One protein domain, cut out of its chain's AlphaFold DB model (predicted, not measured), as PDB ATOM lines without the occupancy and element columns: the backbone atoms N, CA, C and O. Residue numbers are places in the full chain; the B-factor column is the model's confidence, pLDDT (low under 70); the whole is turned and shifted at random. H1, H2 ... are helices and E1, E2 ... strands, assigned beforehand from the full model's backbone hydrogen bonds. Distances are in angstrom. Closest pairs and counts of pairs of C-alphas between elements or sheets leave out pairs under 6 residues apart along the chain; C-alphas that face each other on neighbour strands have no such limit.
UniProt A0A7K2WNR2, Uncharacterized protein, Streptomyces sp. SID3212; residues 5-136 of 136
ATOM      1  N   THR A   5      41.061  31.226  36.851       85.81
ATOM      2  CA  THR A   5      40.900  32.480  37.602       85.81
ATOM      3  C   THR A   5      41.522  33.697  36.913       85.81
ATOM      4  O   THR A   5      41.078  34.815  37.156       85.81
ATOM      5  N   ASP A   6      42.520  33.499  36.049       88.88
ATOM      6  CA  ASP A   6      43.175  34.572  35.289       88.88
ATOM      7  C   ASP A   6      42.311  35.037  34.096       88.88
ATOM      8  O   ASP A   6      42.518  36.120  33.544       88.88
ATOM      9  N   ASP A   7      41.311  34.235  33.713       93.19
ATOM     10  CA  ASP A   7      40.475  34.437  32.529       93.19
ATOM     11  C   ASP A   7      39.026  34.830  32.842       93.19
ATOM     12  O   ASP A   7      38.181  34.836  31.947       93.19
ATOM     13  N   LEU A   8      38.729  35.217  34.083       97.44
ATOM     14  CA  LEU A   8      37.394  35.671  34.476       97.44
ATOM     15  C   LEU A   8      37.016  37.008  33.810       97.44
ATOM     16  O   LEU A   8      37.796  37.965  33.801       97.44
ATOM     17  N   ALA A   9      35.784  37.100  33.306       98.19
ATOM     18  CA  ALA A   9      35.154  38.346  32.875       98.19
ATOM     19  C   ALA A   9      34.935  39.292  34.072       98.19
ATOM     20  O   ALA A   9      35.112  38.913  35.230       98.19
ATOM     21  N   GLU A  10      34.650  40.574  33.824       98.00
ATOM     22  CA  GLU A  10      34.432  41.550  34.913       98.00
ATOM     23  C   GLU A  10      33.123  41.272  35.662       98.00
ATOM     24  O   GLU A  10      33.071  41.328  36.890       98.00
ATOM     25  N   ASP A  11      32.107  40.870  34.912       97.62
ATOM     26  CA  ASP A  11      30.737  40.576  35.316       97.62
ATOM     27  C   ASP A  11      30.486  39.088  35.609       97.62
ATOM     28  O   ASP A  11      29.333  38.670  35.719       97.62
ATOM     29  N   VAL A  12      31.550  38.291  35.774       98.50
ATOM     30  CA  VAL A  12      31.448  36.842  35.996       98.50
ATOM     31  C   VAL A  12      30.494  36.482  37.139       98.50
ATOM     32  O   VAL A  12      30.497  37.113  38.203       98.50
ATOM     33  N   THR A  13      29.710  35.425  36.936       98.31
ATOM     34  CA  THR A  13      28.876  34.826  37.977       98.31
ATOM     35  C   THR A  13      29.478  33.534  38.524       98.31
ATOM     36  O   THR A  13      30.154  32.787  37.815       98.31
ATOM     37  N   LEU A  14      29.224  33.260  39.803       97.69
ATOM     38  CA  LEU A  14      29.527  31.989  40.447       97.69
ATOM     39  C   LEU A  14      28.289  31.461  41.172       97.69
ATOM     40  O   LEU A  14      27.738  32.119  42.055       97.69
ATOM     41  N   GLU A  15      27.922  30.234  40.833       96.38
ATOM     42  CA  GLU A  15      26.862  29.454  41.456       96.38
ATOM     43  C   GLU A  15      27.437  28.149  41.998       96.38
ATOM     44  O   GLU A  15      28.401  27.587  41.467       96.38
ATOM     45  N   GLY A  16      26.835  27.621  43.058       95.44
ATOM     46  CA  GLY A  16      27.181  26.280  43.484       95.44
ATOM     47  C   GLY A  16      26.270  25.724  44.553       95.44
ATOM     48  O   GLY A  16      25.647  26.462  45.308       95.44
ATOM     49  N   SER A  17      26.258  24.399  44.664       95.69
ATOM     50  CA  SER A  17      25.370  23.655  45.568       95.69
ATOM     51  C   SER A  17      25.633  23.890  47.064       95.69
ATOM     52  O   SER A  17      25.007  23.257  47.909       95.69
ATOM     53  N   VAL A  18      26.611  24.733  47.401       96.44
ATOM     54  CA  VAL A  18      26.994  25.078  48.774       96.44
ATOM     55  C   VAL A  18      26.532  26.475  49.189       96.44
ATOM     56  O   VAL A  18      26.815  26.860  50.320       96.44
ATOM     57  N   MET A  19      25.853  27.241  48.327       94.56
ATOM     58  CA  MET A  19      25.357  28.584  48.653       94.56
ATOM     59  C   MET A  19      23.984  28.879  48.041       94.56
ATOM     60  O   MET A  19      23.661  28.371  46.973       94.56
ATOM     61  N   ASN A  20      23.208  29.748  48.690       92.44
ATOM     62  CA  ASN A  20      21.832  30.102  48.313       92.44
ATOM     63  C   ASN A  20      21.735  31.409  47.508       92.44
ATOM     64  O   ASN A  20      20.834  32.212  47.717       92.44
ATOM     65  N   ALA A  21      22.700  31.696  46.636       91.50
ATOM     66  CA  ALA A  21      22.682  32.899  45.806       91.50
ATOM     67  C   ALA A  21      23.669  32.791  44.646       91.50
ATOM     68  O   ALA A  21      24.666  32.073  44.736       91.50
ATOM     69  N   VAL A  22      23.451  33.609  43.617       94.94
ATOM     70  CA  VAL A  22      24.451  33.863  42.576       94.94
ATOM     71  C   VAL A  22      25.420  34.941  43.064       94.94
ATOM     72  O   VAL A  22      25.029  36.090  43.300       94.94
ATOM     73  N   LEU A  23      26.699  34.593  43.190       95.31
ATOM     74  CA  LEU A  23      27.760  35.564  43.443       95.31
ATOM     75  C   LEU A  23      28.140  36.247  42.126       95.31
ATOM     76  O   LEU A  23      28.280  35.573  41.110       95.31
ATOM     77  N   ARG A  24      28.293  37.573  42.124       96.81
ATOM     78  CA  ARG A  24      28.517  38.362  40.904       96.81
ATOM     79  C   ARG A  24      29.743  39.254  41.031       96.81
ATOM     80  O   ARG A  24      29.966  39.842  42.090       96.81
ATOM     81  N   GLY A  25      30.471  39.392  39.931       97.69
ATOM     82  CA  GLY A  25      31.629  40.266  39.803       97.69
ATOM     83  C   GLY A  25      32.946  39.561  40.113       97.69
ATOM     84  O   GLY A  25      33.059  38.784  41.066       97.69
ATOM     85  N   ARG A  26      33.968  39.875  39.312       97.50
ATOM     86  CA  ARG A  26      35.289  39.232  39.347       97.50
ATOM     87  C   ARG A  26      35.917  39.191  40.733       97.50
ATOM     88  O   ARG A  26      36.336  38.127  41.175       97.50
ATOM     89  N   ASP A  27      35.950  40.322  41.428       96.56
ATOM     90  CA  ASP A  27      36.612  40.427  42.731       96.56
ATOM     91  C   ASP A  27      35.938  39.549  43.789       96.56
ATOM     92  O   ASP A  27      36.610  38.871  44.569       96.56
ATOM     93  N   ALA A  28      34.603  39.510  43.786       95.38
ATOM     94  CA  ALA A  28      33.836  38.677  44.699       95.38
ATOM     95  C   ALA A  28      34.075  37.188  44.414       95.38
ATOM     96  O   ALA A  28      34.327  36.414  45.340       95.38
ATOM     97  N   VAL A  29      34.060  36.796  43.134       96.88
ATOM     98  CA  VAL A  29      34.333  35.420  42.703       96.88
ATOM     99  C   VAL A  29      35.761  35.001  43.054       96.88
ATOM    100  O   VAL A  29      35.946  33.937  43.641       96.88
ATOM    101  N   LEU A  30      36.770  35.835  42.791       95.88
ATOM    102  CA  LEU A  30      38.161  35.550  43.155       95.88
ATOM    103  C   LEU A  30      38.339  35.401  44.668       95.88
ATOM    104  O   LEU A  30      38.982  34.452  45.117       95.88
ATOM    105  N   ALA A  31      37.740  36.292  45.463       94.75
ATOM    106  CA  ALA A  31      37.788  36.201  46.919       94.75
ATOM    107  C   ALA A  31      37.140  34.904  47.431       94.75
ATOM    108  O   ALA A  31      37.686  34.248  48.320       94.75
ATOM    109  N   GLN A  32      36.006  34.503  46.845       95.12
ATOM    110  CA  GLN A  32      35.346  33.243  47.169       95.12
ATOM    111  C   GLN A  32      36.231  32.046  46.801       95.12
ATOM    112  O   GLN A  32      36.458  31.188  47.650       95.12
ATOM    113  N   LEU A  33      36.769  32.004  45.578       94.00
ATOM    114  CA  LEU A  33      37.640  30.927  45.092       94.00
ATOM    115  C   LEU A  33      38.917  30.784  45.941       94.00
ATOM    116  O   LEU A  33      39.328  29.667  46.273       94.00
ATOM    117  N   ALA A  34      39.501  31.903  46.373       93.56
ATOM    118  CA  ALA A  34      40.660  31.914  47.259       93.56
ATOM    119  C   ALA A  34      40.351  31.279  48.626       93.56
ATOM    120  O   ALA A  34      41.141  30.481  49.122       93.56
ATOM    121  N   VAL A  35      39.186  31.567  49.216       93.56
ATOM    122  CA  VAL A  35      38.782  30.962  50.496       93.56
ATOM    123  C   VAL A  35      38.450  29.481  50.331       93.56
ATOM    124  O   VAL A  35      38.932  28.653  51.101       93.56
ATOM    125  N   VAL A  36      37.645  29.125  49.325       92.81
ATOM    126  CA  VAL A  36      37.168  27.742  49.163       92.81
ATOM    127  C   VAL A  36      38.280  26.769  48.796       92.81
ATOM    128  O   VAL A  36      38.236  25.618  49.222       92.81
ATOM    129  N   SER A  37      39.294  27.224  48.053       91.94
ATOM    130  CA  SER A  37      40.443  26.387  47.696       91.94
ATOM    131  C   SER A  37      41.235  25.920  48.922       91.94
ATOM    132  O   SER A  37      41.743  24.804  48.915       91.94
ATOM    133  N   GLY A  38      41.258  26.711  50.002       94.12
ATOM    134  CA  GLY A  38      41.919  26.354  51.260       94.12
ATOM    135  C   GLY A  38      41.220  25.258  52.075       94.12
ATOM    136  O   GLY A  38      41.820  24.732  53.009       94.12
ATOM    137  N   PHE A  39      39.973  24.900  51.747       96.00
ATOM    138  CA  PHE A  39      39.240  23.839  52.447       96.00
ATOM    139  C   PHE A  39      39.442  22.446  51.851       96.00
ATOM    140  O   PHE A  39      39.133  21.461  52.523       96.00
ATOM    141  N   TYR A  40      39.924  22.351  50.611       94.69
ATOM    142  CA  TYR A  40      40.191  21.064  49.982       94.69
ATOM    143  C   TYR A  40      41.552  20.520  50.419       94.69
ATOM    144  O   TYR A  40      42.575  21.184  50.264       94.69
ATOM    145  N   SER A  41      41.571  19.272  50.874       96.44
ATOM    146  CA  SER A  41      42.774  18.439  50.908       96.44
ATOM    147  C   SER A  41      42.645  17.288  49.912       96.44
ATOM    148  O   SER A  41      41.544  16.972  49.463       96.44
ATOM    149  N   ASP A  42      43.772  16.675  49.548       95.75
ATOM    150  CA  ASP A  42      43.821  15.471  48.706       95.75
ATOM    151  C   ASP A  42      43.049  15.600  47.380       95.75
ATOM    152  O   ASP A  42      42.377  14.662  46.947       95.75
ATOM    153  N   ARG A  43      43.110  16.780  46.741       95.62
ATOM    154  CA  ARG A  43      42.438  17.002  45.455       95.62
ATOM    155  C   ARG A  43      43.059  16.118  44.371       95.62
ATOM    156  O   ARG A  43      44.271  16.144  44.163       95.62
ATOM    157  N   VAL A  44      42.205  15.400  43.649       97.50
ATOM    158  CA  VAL A  44      42.542  14.593  42.476       97.50
ATOM    159  C   VAL A  44      41.603  14.980  41.340       97.50
ATOM    160  O   VAL A  44      40.396  14.749  41.420       97.50
ATOM    161  N   ASP A  45      42.154  15.560  40.277       96.81
ATOM    162  CA  ASP A  45      41.399  15.840  39.057       96.81
ATOM    163  C   ASP A  45      41.170  14.531  38.286       96.81
ATOM    164  O   ASP A  45      42.108  13.775  38.029       96.81
ATOM    165  N   LEU A  46      39.914  14.237  37.943       97.69
ATOM    166  CA  LEU A  46      39.527  12.994  37.271       97.69
ATOM    167  C   LEU A  46      39.479  13.157  35.758       97.69
ATOM    168  O   LEU A  46      39.986  12.311  35.021       97.69
ATOM    169  N   PHE A  47      38.843  14.229  35.294       97.19
ATOM    170  CA  PHE A  47      38.811  14.595  33.887       97.19
ATOM    171  C   PHE A  47      38.563  16.088  33.718       97.19
ATOM    172  O   PHE A  47      37.952  16.734  34.570       97.19
ATOM    173  N   SER A  48      38.962  16.599  32.558       97.25
ATOM    174  CA  SER A  48      38.484  17.870  32.033       97.25
ATOM    175  C   SER A  48      38.357  17.809  30.515       97.25
ATOM    176  O   SER A  48      39.070  17.056  29.847       97.25
ATOM    177  N   PHE A  49      37.406  18.558  29.968       97.00
ATOM    178  CA  PHE A  49      37.219  18.687  28.527       97.00
ATOM    179  C   PHE A  49      36.531  20.007  28.181       97.00
ATOM    180  O   PHE A  49      35.805  20.582  28.992       97.00
ATOM    181  N   ASP A  50      36.735  20.463  26.949       97.06
ATOM    182  CA  ASP A  50      35.996  21.584  26.380       97.06
ATOM    183  C   ASP A  50      34.855  21.069  25.486       97.06
ATOM    184  O   ASP A  50      35.013  20.101  24.736       97.06
ATOM    185  N   VAL A  51      33.694  21.721  25.560       96.88
ATOM    186  CA  VAL A  51      32.529  21.454  24.709       96.88
ATOM    187  C   VAL A  51      31.836  22.765  24.339       96.88
ATOM    188  O   VAL A  51      31.218  23.432  25.170       96.88
ATOM    189  N   GLY A  52      31.947  23.151  23.066       96.94
ATOM    190  CA  GLY A  52      31.536  24.486  22.626       96.94
ATOM    191  C   GLY A  52      32.246  25.561  23.454       96.94
ATOM    192  O   GLY A  52      33.461  25.500  23.631       96.94
ATOM    193  N   ASP A  53      31.474  26.486  24.018       97.56
ATOM    194  CA  ASP A  53      32.003  27.572  24.852       97.56
ATOM    195  C   ASP A  53      32.217  27.173  26.322       97.56
ATOM    196  O   ASP A  53      32.523  28.023  27.156       97.56
ATOM    197  N   HIS A  54      32.052  25.894  26.670       97.69
ATOM    198  CA  HIS A  54      32.174  25.419  28.047       97.69
ATOM    199  C   HIS A  54      33.473  24.659  28.272       97.69
ATOM    200  O   HIS A  54      33.875  23.834  27.456       97.69
ATOM    201  N   HIS A  55      34.073  24.889  29.433       97.25
ATOM    202  CA  HIS A  55      35.047  24.005  30.047       97.25
ATOM    203  C   HIS A  55      34.360  23.235  31.176       97.25
ATOM    204  O   HIS A  55      33.665  23.834  31.998       97.25
ATOM    205  N   VAL A  56      34.533  21.919  31.214       97.56
ATOM    206  CA  VAL A  56      33.963  21.054  32.248       97.56
ATOM    207  C   VAL A  56      35.091  20.284  32.905       97.56
ATOM    208  O   VAL A  56      35.895  19.664  32.213       97.56
ATOM    209  N   GLU A  57      35.117  20.281  34.232       97.44
ATOM    210  CA  GLU A  57      36.043  19.471  35.018       97.44
ATOM    211  C   GLU A  57      35.312  18.690  36.108       97.44
ATOM    212  O   GLU A  57      34.277  19.110  36.635       97.44
ATOM    213  N   GLU A  58      35.871  17.540  36.463       98.19
ATOM    214  CA  GLU A  58      35.447  16.768  37.617       98.19
ATOM    215  C   GLU A  58      36.649  16.392  38.471       98.19
ATOM    216  O   GLU A  58      37.668  15.924  37.962       98.19
ATOM    217  N   TYR A  59      36.509  16.570  39.780       98.00
ATOM    218  CA  TYR A  59      37.556  16.280  40.746       98.00
ATOM    219  C   TYR A  59      36.986  15.675  42.029       98.00
ATOM    220  O   TYR A  59      35.825  15.881  42.395       98.00
ATOM    221  N   GLU A  60      37.828  14.922  42.723       98.38
ATOM    222  CA  GLU A  60      37.595  14.429  44.079       98.38
ATOM    223  C   GLU A  60      38.525  15.158  45.049       98.38
ATOM    224  O   GLU A  60      39.589  15.628  44.658       98.38
ATOM    225  N   ALA A  61      38.102  15.312  46.300       98.12
ATOM    226  CA  ALA A  61      38.874  15.937  47.368       98.12
ATOM    227  C   ALA A  61      38.346  15.482  48.739       98.12
ATOM    228  O   ALA A  61      37.397  14.699  48.844       98.12
ATOM    229  N   VAL A  62      38.920  16.024  49.807       98.19
ATOM    230  CA  VAL A  62      38.436  15.887  51.181       98.19
ATOM    231  C   VAL A  62      38.167  17.276  51.760       98.19
ATOM    232  O   VAL A  62      38.983  18.182  51.622       98.19
ATOM    233  N   VAL A  63      37.014  17.451  52.410       97.19
ATOM    234  CA  VAL A  63      36.614  18.691  53.098       97.19
ATOM    235  C   VAL A  63      36.122  18.343  54.495       97.19
ATOM    236  O   VAL A  63      35.215  17.527  54.655       97.19
ATOM    237  N   GLY A  64      36.728  18.935  55.529       95.50
ATOM    238  CA  GLY A  64      36.355  18.658  56.923       95.50
ATOM    239  C   GLY A  64      36.419  17.165  57.282       95.50
ATOM    240  O   GLY A  64      35.554  16.663  57.997       95.50
ATOM    241  N   GLY A  65      37.389  16.435  56.718       96.62
ATOM    242  CA  GLY A  65      37.544  14.986  56.897       96.62
ATOM    243  C   GLY A  65      36.544  14.120  56.118       96.62
ATOM    244  O   GLY A  65      36.493  12.911  56.335       96.62
ATOM    245  N   ARG A  66      35.737  14.703  55.222       96.31
ATOM    246  CA  ARG A  66      34.752  13.982  54.403       96.31
ATOM    247  C   ARG A  66      35.166  13.969  52.931       96.31
ATOM    248  O   ARG A  66      35.437  15.044  52.397       96.31
ATOM    249  N   PRO A  67      35.149  12.808  52.255       98.19
ATOM    250  CA  PRO A  67      35.301  12.755  50.807       98.19
ATOM    251  C   PRO A  67      34.205  13.567  50.112       98.19
ATOM    252  O   PRO A  67      33.023  13.460  50.458       98.19
ATOM    253  N   ILE A  68      34.605  14.363  49.131       98.31
ATOM    254  CA  ILE A  68      33.728  15.181  48.303       98.31
ATOM    255  C   ILE A  68      34.123  15.003  46.842       98.31
ATOM    256  O   ILE A  68      35.298  14.897  46.503       98.31
ATOM    257  N   LYS A  69      33.126  14.982  45.970       98.38
ATOM    258  CA  LYS A  69      33.296  15.005  44.526       98.38
ATOM    259  C   LYS A  69      32.602  16.232  43.979       98.38
ATOM    260  O   LYS A  69      31.518  16.579  44.449       98.38
ATOM    261  N   ALA A  70      33.212  16.884  43.008       98.19
ATOM    262  CA  ALA A  70      32.687  18.101  42.431       98.19
ATOM    263  C   ALA A  70      32.755  18.047  40.914       98.19
ATOM    264  O   ALA A  70      33.723  17.544  40.350       98.19
ATOM    265  N   THR A  71      31.734  18.600  40.277       98.25
ATOM    266  CA  THR A  71      31.745  18.892  38.847       98.25
ATOM    267  C   THR A  71      31.658  20.402  38.706       98.25
ATOM    268  O   THR A  71      30.711  21.006  39.218       98.25
ATOM    269  N   ALA A  72      32.647  21.005  38.052       97.38
ATOM    270  CA  ALA A  72      32.649  22.423  37.732       97.38
ATOM    271  C   ALA A  72      32.424  22.622  36.232       97.38
ATOM    272  O   ALA A  72      32.885  21.843  35.397       97.38
ATOM    273  N   THR A  73      31.663  23.651  35.891       97.94
ATOM    274  CA  THR A  73      31.400  24.056  34.514       97.94
ATOM    275  C   THR A  73      31.624  25.550  34.405       97.94
ATOM    276  O   THR A  73      31.021  26.325  35.146       97.94
ATOM    277  N   MET A  74      32.493  25.947  33.485       98.19
ATOM    278  CA  MET A  74      32.826  27.335  33.209       98.19
ATOM    279  C   MET A  74      32.402  27.659  31.781       98.19
ATOM    280  O   MET A  74      32.823  26.973  30.852       98.19
ATOM    281  N   ARG A  75      31.591  28.698  31.590       98.25
ATOM    282  CA  ARG A  75      31.210  29.203  30.266       98.25
ATOM    283  C   ARG A  75      32.109  30.372  29.889       98.25
ATOM    284  O   ARG A  75      32.364  31.240  30.720       98.25
ATOM    285  N   ARG A  76      32.580  30.385  28.643       97.81
ATOM    286  CA  ARG A  76      33.278  31.514  28.026       97.81
ATOM    287  C   ARG A  76      32.276  32.371  27.246       97.81
ATOM    288  O   ARG A  76      31.370  31.848  26.599       97.81
ATOM    289  N   ASN A  77      32.433  33.687  27.307       97.50
ATOM    290  CA  ASN A  77      31.693  34.643  26.491       97.50
ATOM    291  C   ASN A  77      32.323  34.783  25.089       97.50
ATOM    292  O   ASN A  77      33.336  34.155  24.776       97.50
ATOM    293  N   ALA A  78      31.749  35.647  24.247       97.19
ATOM    294  CA  ALA A  78      32.234  35.894  22.884       97.19
ATOM    295  C   ALA A  78      33.666  36.471  22.813       97.19
ATOM    296  O   ALA A  78      34.307  36.398  21.767       97.19
ATOM    297  N   GLU A  79      34.178  37.026  23.914       96.25
ATOM    298  CA  GLU A  79      35.551  37.535  24.043       96.25
ATOM    299  C   GLU A  79      36.528  36.454  24.539       96.25
ATOM    300  O   GLU A  79      37.715  36.718  24.733       96.25
ATOM    301  N   GLY A  80      36.042  35.229  24.763       95.12
ATOM    302  CA  GLY A  80      36.818  34.112  25.297       95.12
ATOM    303  C   GLY A  80      37.049  34.170  26.810       95.12
ATOM    304  O   GLY A  80      37.823  33.362  27.322       95.12
ATOM    305  N   LYS A  81      36.396  35.091  27.533       97.38
ATOM    306  CA  LYS A  81      36.504  35.244  28.995       97.38
ATOM    307  C   LYS A  81      35.425  34.460  29.725       97.38
ATOM    308  O   LYS A  81      34.309  34.349  29.236       97.38
ATOM    309  N   ILE A  82      35.750  33.921  30.896       98.00
ATOM    310  CA  ILE A  82      34.823  33.124  31.702       98.00
ATOM    311  C   ILE A  82      33.815  34.050  32.379       98.00
ATOM    312  O   ILE A  82      34.186  34.807  33.274       98.00
ATOM    313  N   ASP A  83      32.553  33.986  31.968       98.25
ATOM    314  CA  ASP A  83      31.477  34.849  32.467       98.25
ATOM    315  C   ASP A  83      30.458  34.108  33.347       98.25
ATOM    316  O   ASP A  83      29.673  34.745  34.044       98.25
ATOM    317  N   ALA A  84      30.503  32.774  33.393       98.25
ATOM    318  CA  ALA A  84      29.718  31.985  34.336       98.25
ATOM    319  C   ALA A  84      30.492  30.763  34.836       98.25
ATOM    320  O   ALA A  84      31.119  30.046  34.054       98.25
ATOM    321  N   VAL A  85      30.405  30.506  36.140       98.12
ATOM    322  CA  VAL A  85      30.977  29.339  36.815       98.12
ATOM    323  C   VAL A  85      29.893  28.666  37.647       98.12
ATOM    324  O   VAL A  85      29.256  29.307  38.477       98.12
ATOM    325  N   VAL A  86      29.712  27.361  37.470       98.00
ATOM    326  CA  VAL A  86      28.807  26.538  38.282       98.00
ATOM    327  C   VAL A  86      29.597  25.390  38.887       98.00
ATOM    328  O   VAL A  86      30.280  24.674  38.157       98.00
ATOM    329  N   VAL A  87      29.497  25.180  40.202       97.75
ATOM    330  CA  VAL A  87      30.152  24.053  40.883       97.75
ATOM    331  C   VAL A  87      29.144  23.245  41.693       97.75
ATOM    332  O   VAL A  87      28.532  23.745  42.634       97.75
ATOM    333  N   ASN A  88      28.998  21.965  41.354       98.06
ATOM    334  CA  ASN A  88      28.101  21.045  42.043       98.06
ATOM    335  C   ASN A  88      28.890  20.014  42.840       98.06
ATOM    336  O   ASN A  88      29.642  19.222  42.270       98.06
ATOM    337  N   HIS A  89      28.671  19.985  44.150       97.94
ATOM    338  CA  HIS A  89      29.333  19.083  45.087       97.94
ATOM    339  C   HIS A  89      28.431  17.931  45.513       97.94
ATOM    340  O   HIS A  89      27.229  18.088  45.720       97.94
ATOM    341  N   ARG A  90      29.032  16.759  45.720       98.38
ATOM    342  CA  ARG A  90      28.361  15.554  46.216       98.38
ATOM    343  C   ARG A  90      29.287  14.728  47.119       98.38
ATOM    344  O   ARG A  90      30.500  14.784  46.938       98.38
ATOM    345  N   PRO A  91      28.746  13.923  48.052       98.19
ATOM    346  CA  PRO A  91      27.329  13.805  48.422       98.19
ATOM    347  C   PRO A  91      26.823  15.015  49.229       98.19
ATOM    348  O   PRO A  91      27.615  15.831  49.697       98.19
ATOM    349  N   LEU A  92      25.502  15.104  49.438       97.62
ATOM    350  CA  LEU A  92      24.854  16.222  50.145       97.62
ATOM    351  C   LEU A  92      25.476  16.507  51.520       97.62
ATOM    352  O   LEU A  92      25.704  17.658  51.869       97.62
ATOM    353  N   SER A  93      25.802  15.473  52.297       96.44
ATOM    354  CA  SER A  93      26.406  15.650  53.624       96.44
ATOM    355  C   SER A  93      27.785  16.320  53.573       96.44
ATOM    356  O   SER A  93      28.117  17.110  54.461       96.44
ATOM    357  N   ALA A  94      28.581  16.050  52.533       97.75
ATOM    358  CA  ALA A  94      29.858  16.722  52.308       97.75
ATOM    359  C   ALA A  94      29.642  18.164  51.820       97.75
ATOM    360  O   ALA A  94      30.303  19.068  52.320       97.75
ATOM    361  N   ALA A  95      28.665  18.396  50.937       97.81
ATOM    362  CA  ALA A  95      28.295  19.737  50.481       97.81
ATOM    363  C   ALA A  95      27.801  20.635  51.635       97.81
ATOM    364  O   ALA A  95      28.255  21.766  51.765       97.81
ATOM    365  N   LEU A  96      26.950  20.123  52.531       96.81
ATOM    366  CA  LEU A  96      26.499  20.847  53.730       96.81
ATOM    367  C   LEU A  96      27.651  21.123  54.704       96.81
ATOM    368  O   LEU A  96      27.736  22.213  55.266       96.81
ATOM    369  N   THR A  97      28.563  20.158  54.879       97.31
ATOM    370  CA  THR A  97      29.785  20.363  55.681       97.31
ATOM    371  C   THR A  97      30.625  21.489  55.090       97.31
ATOM    372  O   THR A  97      31.088  22.366  55.814       97.31
ATOM    373  N   PHE A  98      30.787  21.492  53.770       97.81
ATOM    374  CA  PHE A  98      31.548  22.513  53.076       97.81
ATOM    375  C   PHE A  98      30.889  23.894  53.178       97.81
ATOM    376  O   PHE A  98      31.550  24.863  53.535       97.81
ATOM    377  N   SER A  99      29.576  23.967  52.954       97.44
ATOM    378  CA  SER A  99      28.780  25.188  53.099       97.44
ATOM    379  C   SER A  99      28.923  25.799  54.497       97.44
ATOM    380  O   SER A  99      29.228  26.985  54.622       97.44
ATOM    381  N   ARG A 100      28.843  24.972  55.548       96.56
ATOM    382  CA  ARG A 100      29.079  25.397  56.934       96.56
ATOM    383  C   ARG A 100      30.488  25.961  57.145       96.56
ATOM    384  O   ARG A 100      30.630  27.017  57.754       96.56
ATOM    385  N   LEU A 101      31.528  25.293  56.644       97.06
ATOM    386  CA  LEU A 101      32.906  25.783  56.786       97.06
ATOM    387  C   LEU A 101      33.104  27.140  56.096       97.06
ATOM    388  O   LEU A 101      33.792  28.014  56.622       97.06
ATOM    389  N   ILE A 102      32.460  27.351  54.945       96.75
ATOM    390  CA  ILE A 102      32.467  28.652  54.272       96.75
ATOM    391  C   ILE A 102      31.725  29.694  55.117       96.75
ATOM    392  O   ILE A 102      32.235  30.803  55.276       96.75
ATOM    393  N   ALA A 103      30.577  29.345  55.705       95.94
ATOM    394  CA  ALA A 103      29.817  30.212  56.604       95.94
ATOM    395  C   ALA A 103      30.645  30.695  57.813       95.94
ATOM    396  O   ALA A 103      30.520  31.850  58.222       95.94
ATOM    397  N   GLU A 104      31.500  29.822  58.354       95.44
ATOM    398  CA  GLU A 104      32.401  30.077  59.491       95.44
ATOM    399  C   GLU A 104      33.693  30.825  59.091       95.44
ATOM    400  O   GLU A 104      34.441  31.297  59.948       95.44
ATOM    401  N   SER A 105      33.969  30.959  57.792       95.56
ATOM    402  CA  SER A 105      35.155  31.653  57.280       95.56
ATOM    403  C   SER A 105      35.003  33.185  57.304       95.56
ATOM    404  O   SER A 105      33.886  33.706  57.371       95.56
ATOM    405  N   PRO A 106      36.096  33.959  57.138       94.25
ATOM    406  CA  PRO A 106      36.013  35.418  57.072       94.25
ATOM    407  C   PRO A 106      35.111  35.967  55.957       94.25
ATOM    408  O   PRO A 106      34.586  37.069  56.107       94.25
ATOM    409  N   ILE A 107      34.941  35.249  54.835       92.88
ATOM    410  CA  ILE A 107      34.022  35.692  53.773       92.88
ATOM    411  C   ILE A 107      32.566  35.400  54.145       92.88
ATOM    412  O   ILE A 107      31.714  36.259  53.934       92.88
ATOM    413  N   GLY A 108      32.299  34.254  54.780       92.81
ATOM    414  CA  GLY A 108      30.971  33.897  55.284       92.81
ATOM    415  C   GLY A 108      30.511  34.770  56.450       92.81
ATOM    416  O   GLY A 108      29.332  35.093  56.545       92.81
ATOM    417  N   ALA A 109      31.436  35.231  57.294       91.56
ATOM    418  CA  ALA A 109      31.140  36.157  58.388       91.56
ATOM    419  C   ALA A 109      30.725  37.562  57.907       91.56
ATOM    420  O   ALA A 109      30.100  38.309  58.655       91.56
ATOM    421  N   ARG A 110      31.090  37.936  56.672       91.94
ATOM    422  CA  ARG A 110      30.720  39.216  56.043       91.94
ATOM    423  C   ARG A 110      29.566  39.086  55.051       91.94
ATOM    424  O   ARG A 110      29.139  40.098  54.501       91.94
ATOM    425  N   SER A 111      29.116  37.867  54.764       90.25
ATOM    426  CA  SER A 111      27.976  37.637  53.886       90.25
ATOM    427  C   SER A 111      26.670  37.658  54.668       90.25
ATOM    428  O   SER A 111      26.659  37.593  55.895       90.25
ATOM    429  N   ASP A 112      25.567  37.661  53.928       92.62
ATOM    430  CA  ASP A 112      24.254  37.368  54.483       92.62
ATOM    431  C   ASP A 112      24.263  36.021  55.256       92.62
ATOM    432  O   ASP A 112      24.921  35.062  54.803       92.62
ATOM    433  N   PRO A 113      23.610  35.937  56.434       91.38
ATOM    434  CA  PRO A 113      23.530  34.711  57.229       91.38
ATOM    435  C   PRO A 113      22.819  33.553  56.515       91.38
ATOM    436  O   PRO A 113      23.079  32.401  56.861       91.38
ATOM    437  N   ASP A 114      22.025  33.811  55.481       93.94
ATOM    438  CA  ASP A 114      21.288  32.771  54.758       93.94
ATOM    439  C   ASP A 114      21.931  32.372  53.430       93.94
ATOM    440  O   ASP A 114      21.535  31.398  52.784       93.94
ATOM    441  N   ARG A 115      23.056  33.017  53.084       94.25
ATOM    442  CA  ARG A 115      23.872  32.632  51.926       94.25
ATOM    443  C   ARG A 115      24.449  31.227  52.026       94.25
ATOM    444  O   ARG A 115      24.612  30.577  51.000       94.25
ATOM    445  N   PHE A 116      24.795  30.776  53.224       95.81
ATOM    446  CA  PHE A 116      25.425  29.479  53.458       95.81
ATOM    447  C   PHE A 116      24.679  28.732  54.560       95.81
ATOM    448  O   PHE A 116      24.078  29.347  55.442       95.81
ATOM    449  N   TYR A 117      24.759  27.404  54.523       95.31
ATOM    450  CA  TYR A 117      24.137  26.532  55.504       95.31
ATOM    451  C   TYR A 117      24.763  26.717  56.888       95.31
ATOM    452  O   TYR A 117      25.975  26.558  57.067       95.31
ATOM    453  N   ARG A 118      23.918  26.988  57.881       93.81
ATOM    454  CA  ARG A 118      24.274  27.085  59.297       93.81
ATOM    455  C   ARG A 118      23.350  26.149  60.079       93.81
ATOM    456  O   ARG A 118      22.161  26.406  60.158       93.81
ATOM    457  N   PRO A 119      23.843  25.045  60.664       86.94
ATOM    458  CA  PRO A 119      22.964  24.102  61.362       86.94
ATOM    459  C   PRO A 119      22.315  24.698  62.623       86.94
ATOM    460  O   PRO A 119      21.311  24.179  63.100       86.94
ATOM    461  N   GLU A 120      22.900  25.760  63.176       88.12
ATOM    462  CA  GLU A 120      22.406  26.464  64.354       88.12
ATOM    463  C   GLU A 120      21.902  27.850  63.940       88.12
ATOM    464  O   GLU A 120      22.614  28.595  63.270       88.12
ATOM    465  N   GLY A 121      20.684  28.201  64.361       84.31
ATOM    466  CA  GLY A 121      20.132  29.544  64.160       84.31
ATOM    467  C   GLY A 121      19.570  29.832  62.766       84.31
ATOM    468  O   GLY A 121      19.289  30.990  62.486       84.31
ATOM    469  N   GLN A 122      19.387  28.812  61.926       92.00
ATOM    470  CA  GLN A 122      18.789  28.929  60.596       92.00
ATOM    471  C   GLN A 122      17.744  27.831  60.400       92.00
ATOM    472  O   GLN A 122      17.992  26.650  60.665       92.00
ATOM    473  N   THR A 123      16.558  28.218  59.948       92.69
ATOM    474  CA  THR A 123      15.487  27.302  59.567       92.69
ATOM    475  C   THR A 123      15.509  27.044  58.066       92.69
ATOM    476  O   THR A 123      16.114  27.775  57.286       92.69
ATOM    477  N   TYR A 124      14.809  25.995  57.630       91.06
ATOM    478  CA  TYR A 124      14.629  25.762  56.198       91.06
ATOM    479  C   TYR A 124      13.845  26.896  55.518       91.06
ATOM    480  O   TYR A 124      14.114  27.192  54.360       91.06
ATOM    481  N   GLN A 125      12.918  27.549  56.230       93.88
ATOM    482  CA  GLN A 125      12.152  28.663  55.670       93.88
ATOM    483  C   GLN A 125      13.039  29.885  55.418       93.88
ATOM    484  O   GLN A 125      12.929  30.477  54.352       93.88
ATOM    485  N   ASP A 126      13.970  30.190  56.327       93.19
ATOM    486  CA  ASP A 126      14.921  31.297  56.148       93.19
ATOM    487  C   ASP A 126      15.738  31.120  54.853       93.19
ATOM    488  O   ASP A 126      15.943  32.063  54.088       93.19
ATOM    489  N   LEU A 127      16.125  29.875  54.541       91.19
ATOM    490  CA  LEU A 127      16.830  29.551  53.299       91.19
ATOM    491  C   LEU A 127      15.979  29.756  52.042       91.19
ATOM    492  O   LEU A 127      16.505  30.198  51.016       91.19
ATOM    493  N   LEU A 128      14.690  29.414  52.105       91.50
ATOM    494  CA  LEU A 128      13.758  29.611  50.993       91.50
ATOM    495  C   LEU A 128      13.521  31.101  50.747       91.50
ATOM    496  O   LEU A 128      13.713  31.564  49.626       91.50
ATOM    497  N   ASP A 129      13.206  31.847  51.805       93.19
ATOM    498  CA  ASP A 129      12.925  33.280  51.732       93.19
ATOM    499  C   ASP A 129      14.133  34.054  51.181       93.19
ATOM    500  O   ASP A 129      13.984  34.917  50.312       93.19
ATOM    501  N   TYR A 130      15.347  33.705  51.626       92.06
ATOM    502  CA  TYR A 130      16.572  34.288  51.084       92.06
ATOM    503  C   TYR A 130      16.743  33.963  49.598       92.06
ATOM    504  O   TYR A 130      16.958  34.875  48.801       92.06
ATOM    505  N   THR A 131      16.613  32.690  49.204       88.94
ATOM    506  CA  THR A 131      16.791  32.261  47.803       88.94
ATOM    507  C   THR A 131      15.803  32.961  46.868       88.94
ATOM    508  O   THR A 131      16.199  33.453  45.808       88.94
ATOM    509  N   ASP A 132      14.536  33.063  47.268       89.50
ATOM    510  CA  ASP A 132      13.495  33.747  46.497       89.50
ATOM    511  C   ASP A 132      13.796  35.250  46.359       89.50
ATOM    512  O   ASP A 132      13.638  35.831  45.281       89.50
ATOM    513  N   GLY A 133      14.334  35.870  47.414       88.38
ATOM    514  CA  GLY A 133      14.795  37.258  47.395       88.38
ATOM    515  C   GLY A 133      16.033  37.521  46.525       88.38
ATOM    516  O   GLY A 133      16.271  38.665  46.155       88.38
ATOM    517  N   GLN A 134      16.827  36.499  46.177       82.56
ATOM    518  CA  GLN A 134      17.986  36.647  45.277       82.56
ATOM    519  C   GLN A 134      17.642  36.452  43.792       82.56
ATOM    520  O   GLN A 134      18.433  36.836  42.926       82.56
ATOM    521  N   ASN A 135      16.499  35.823  43.506       64.62
ATOM    522  CA  ASN A 135      16.027  35.498  42.156       64.62
ATOM    523  C   ASN A 135      14.954  36.476  41.637       64.62
ATOM    524  O   ASN A 135      14.362  36.227  40.584       64.62
ATOM    525  N   THR A 136      14.708  37.566  42.368       52.94
ATOM    526  CA  THR A 136      13.841  38.694  41.981       52.94
ATOM    527  C   THR A 136      14.663  39.898  41.541       52.94
ATOM    528  O   THR A 136      14.161  40.633  40.661       52.94
TER     529      THR A 136
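Overview. This is residues 5 to 136 of the 136 residues of an uncharacterized protein of Streptomyces sp. SID3212 (UniProt A0A7K2WNR2). A twisted sheet of five strands curls round helix H1, with H2 over the same face, in two layers, helices on one face of a sheet. H3 lies off to one side at the end of a long link, apart from the sheet's strands and from H1 and H2. The 132 printed residues hold, in order, E1 H1 E2 E3 E4 E5 H2 H3; the sheet runs E1 E5 E4 E3 E2, mixed, and the class is mixed, helices and strands. The whole is compact, with a radius of gyration of the C-alphas of 14.8 A and spans of 43 by 36 by 22 A.

Arrangement. Edge strand E1, residues 8 to 16, bends by 106 degrees at residue 11 and is parallel to E5, residues 82 to 90, with N 15 and O 85 2.9 A apart. H1, residues 26 to 37, is on the sheet; its closest C-alphas to E1 are Arg 26 and Glu 10, 5.1 A. E2, residues 41 to 51, E3, residues 54 to 63, E4, residues 66 to 76, and E5 form a meander of three hairpins, each strand the antiparallel neighbour of the one before. Within hydrogen-bond range are N 49 and O 56, 2.9 A, N 59 and O 70, 3.0 A, and N 73 and O 86, 2.8 A. H2, residues 92 to 104, has a height over the sheet of 5.0 A; its closest C-alphas to E4 are Ala 94 and Ile 68, 5.8 A. H1 and H2 are close but not clearly touching, Val 36 and Ile 102 having the closest C-alphas, 7.0 A, at a steep tilt of 66 degrees, opposite ways. H3, residues 124 to 134, is not on the sheet. In H1, H2 and H3 every O i to N i+4 pair is within hydrogen-bond range.

Along the chain. E1 begins at C-alpha 8 (37.394, 35.671, 34.476). From first to last C-alpha, E2 measures 28.3 A, E3 26.3 A, E4 31.7 A, E5 23.7 A and H2 18.3 A. H3 ends at C-alpha 134 (17.986, 36.647, 45.277).

Size, cuts and confidence. The two C-alphas farthest apart, Glu 79 and Glu 120, are 43.8 A apart. The printed part has no cut; the link from H2 to H3, residues 105 to 123, is long. Residues 135 to 136 have pLDDT under 70.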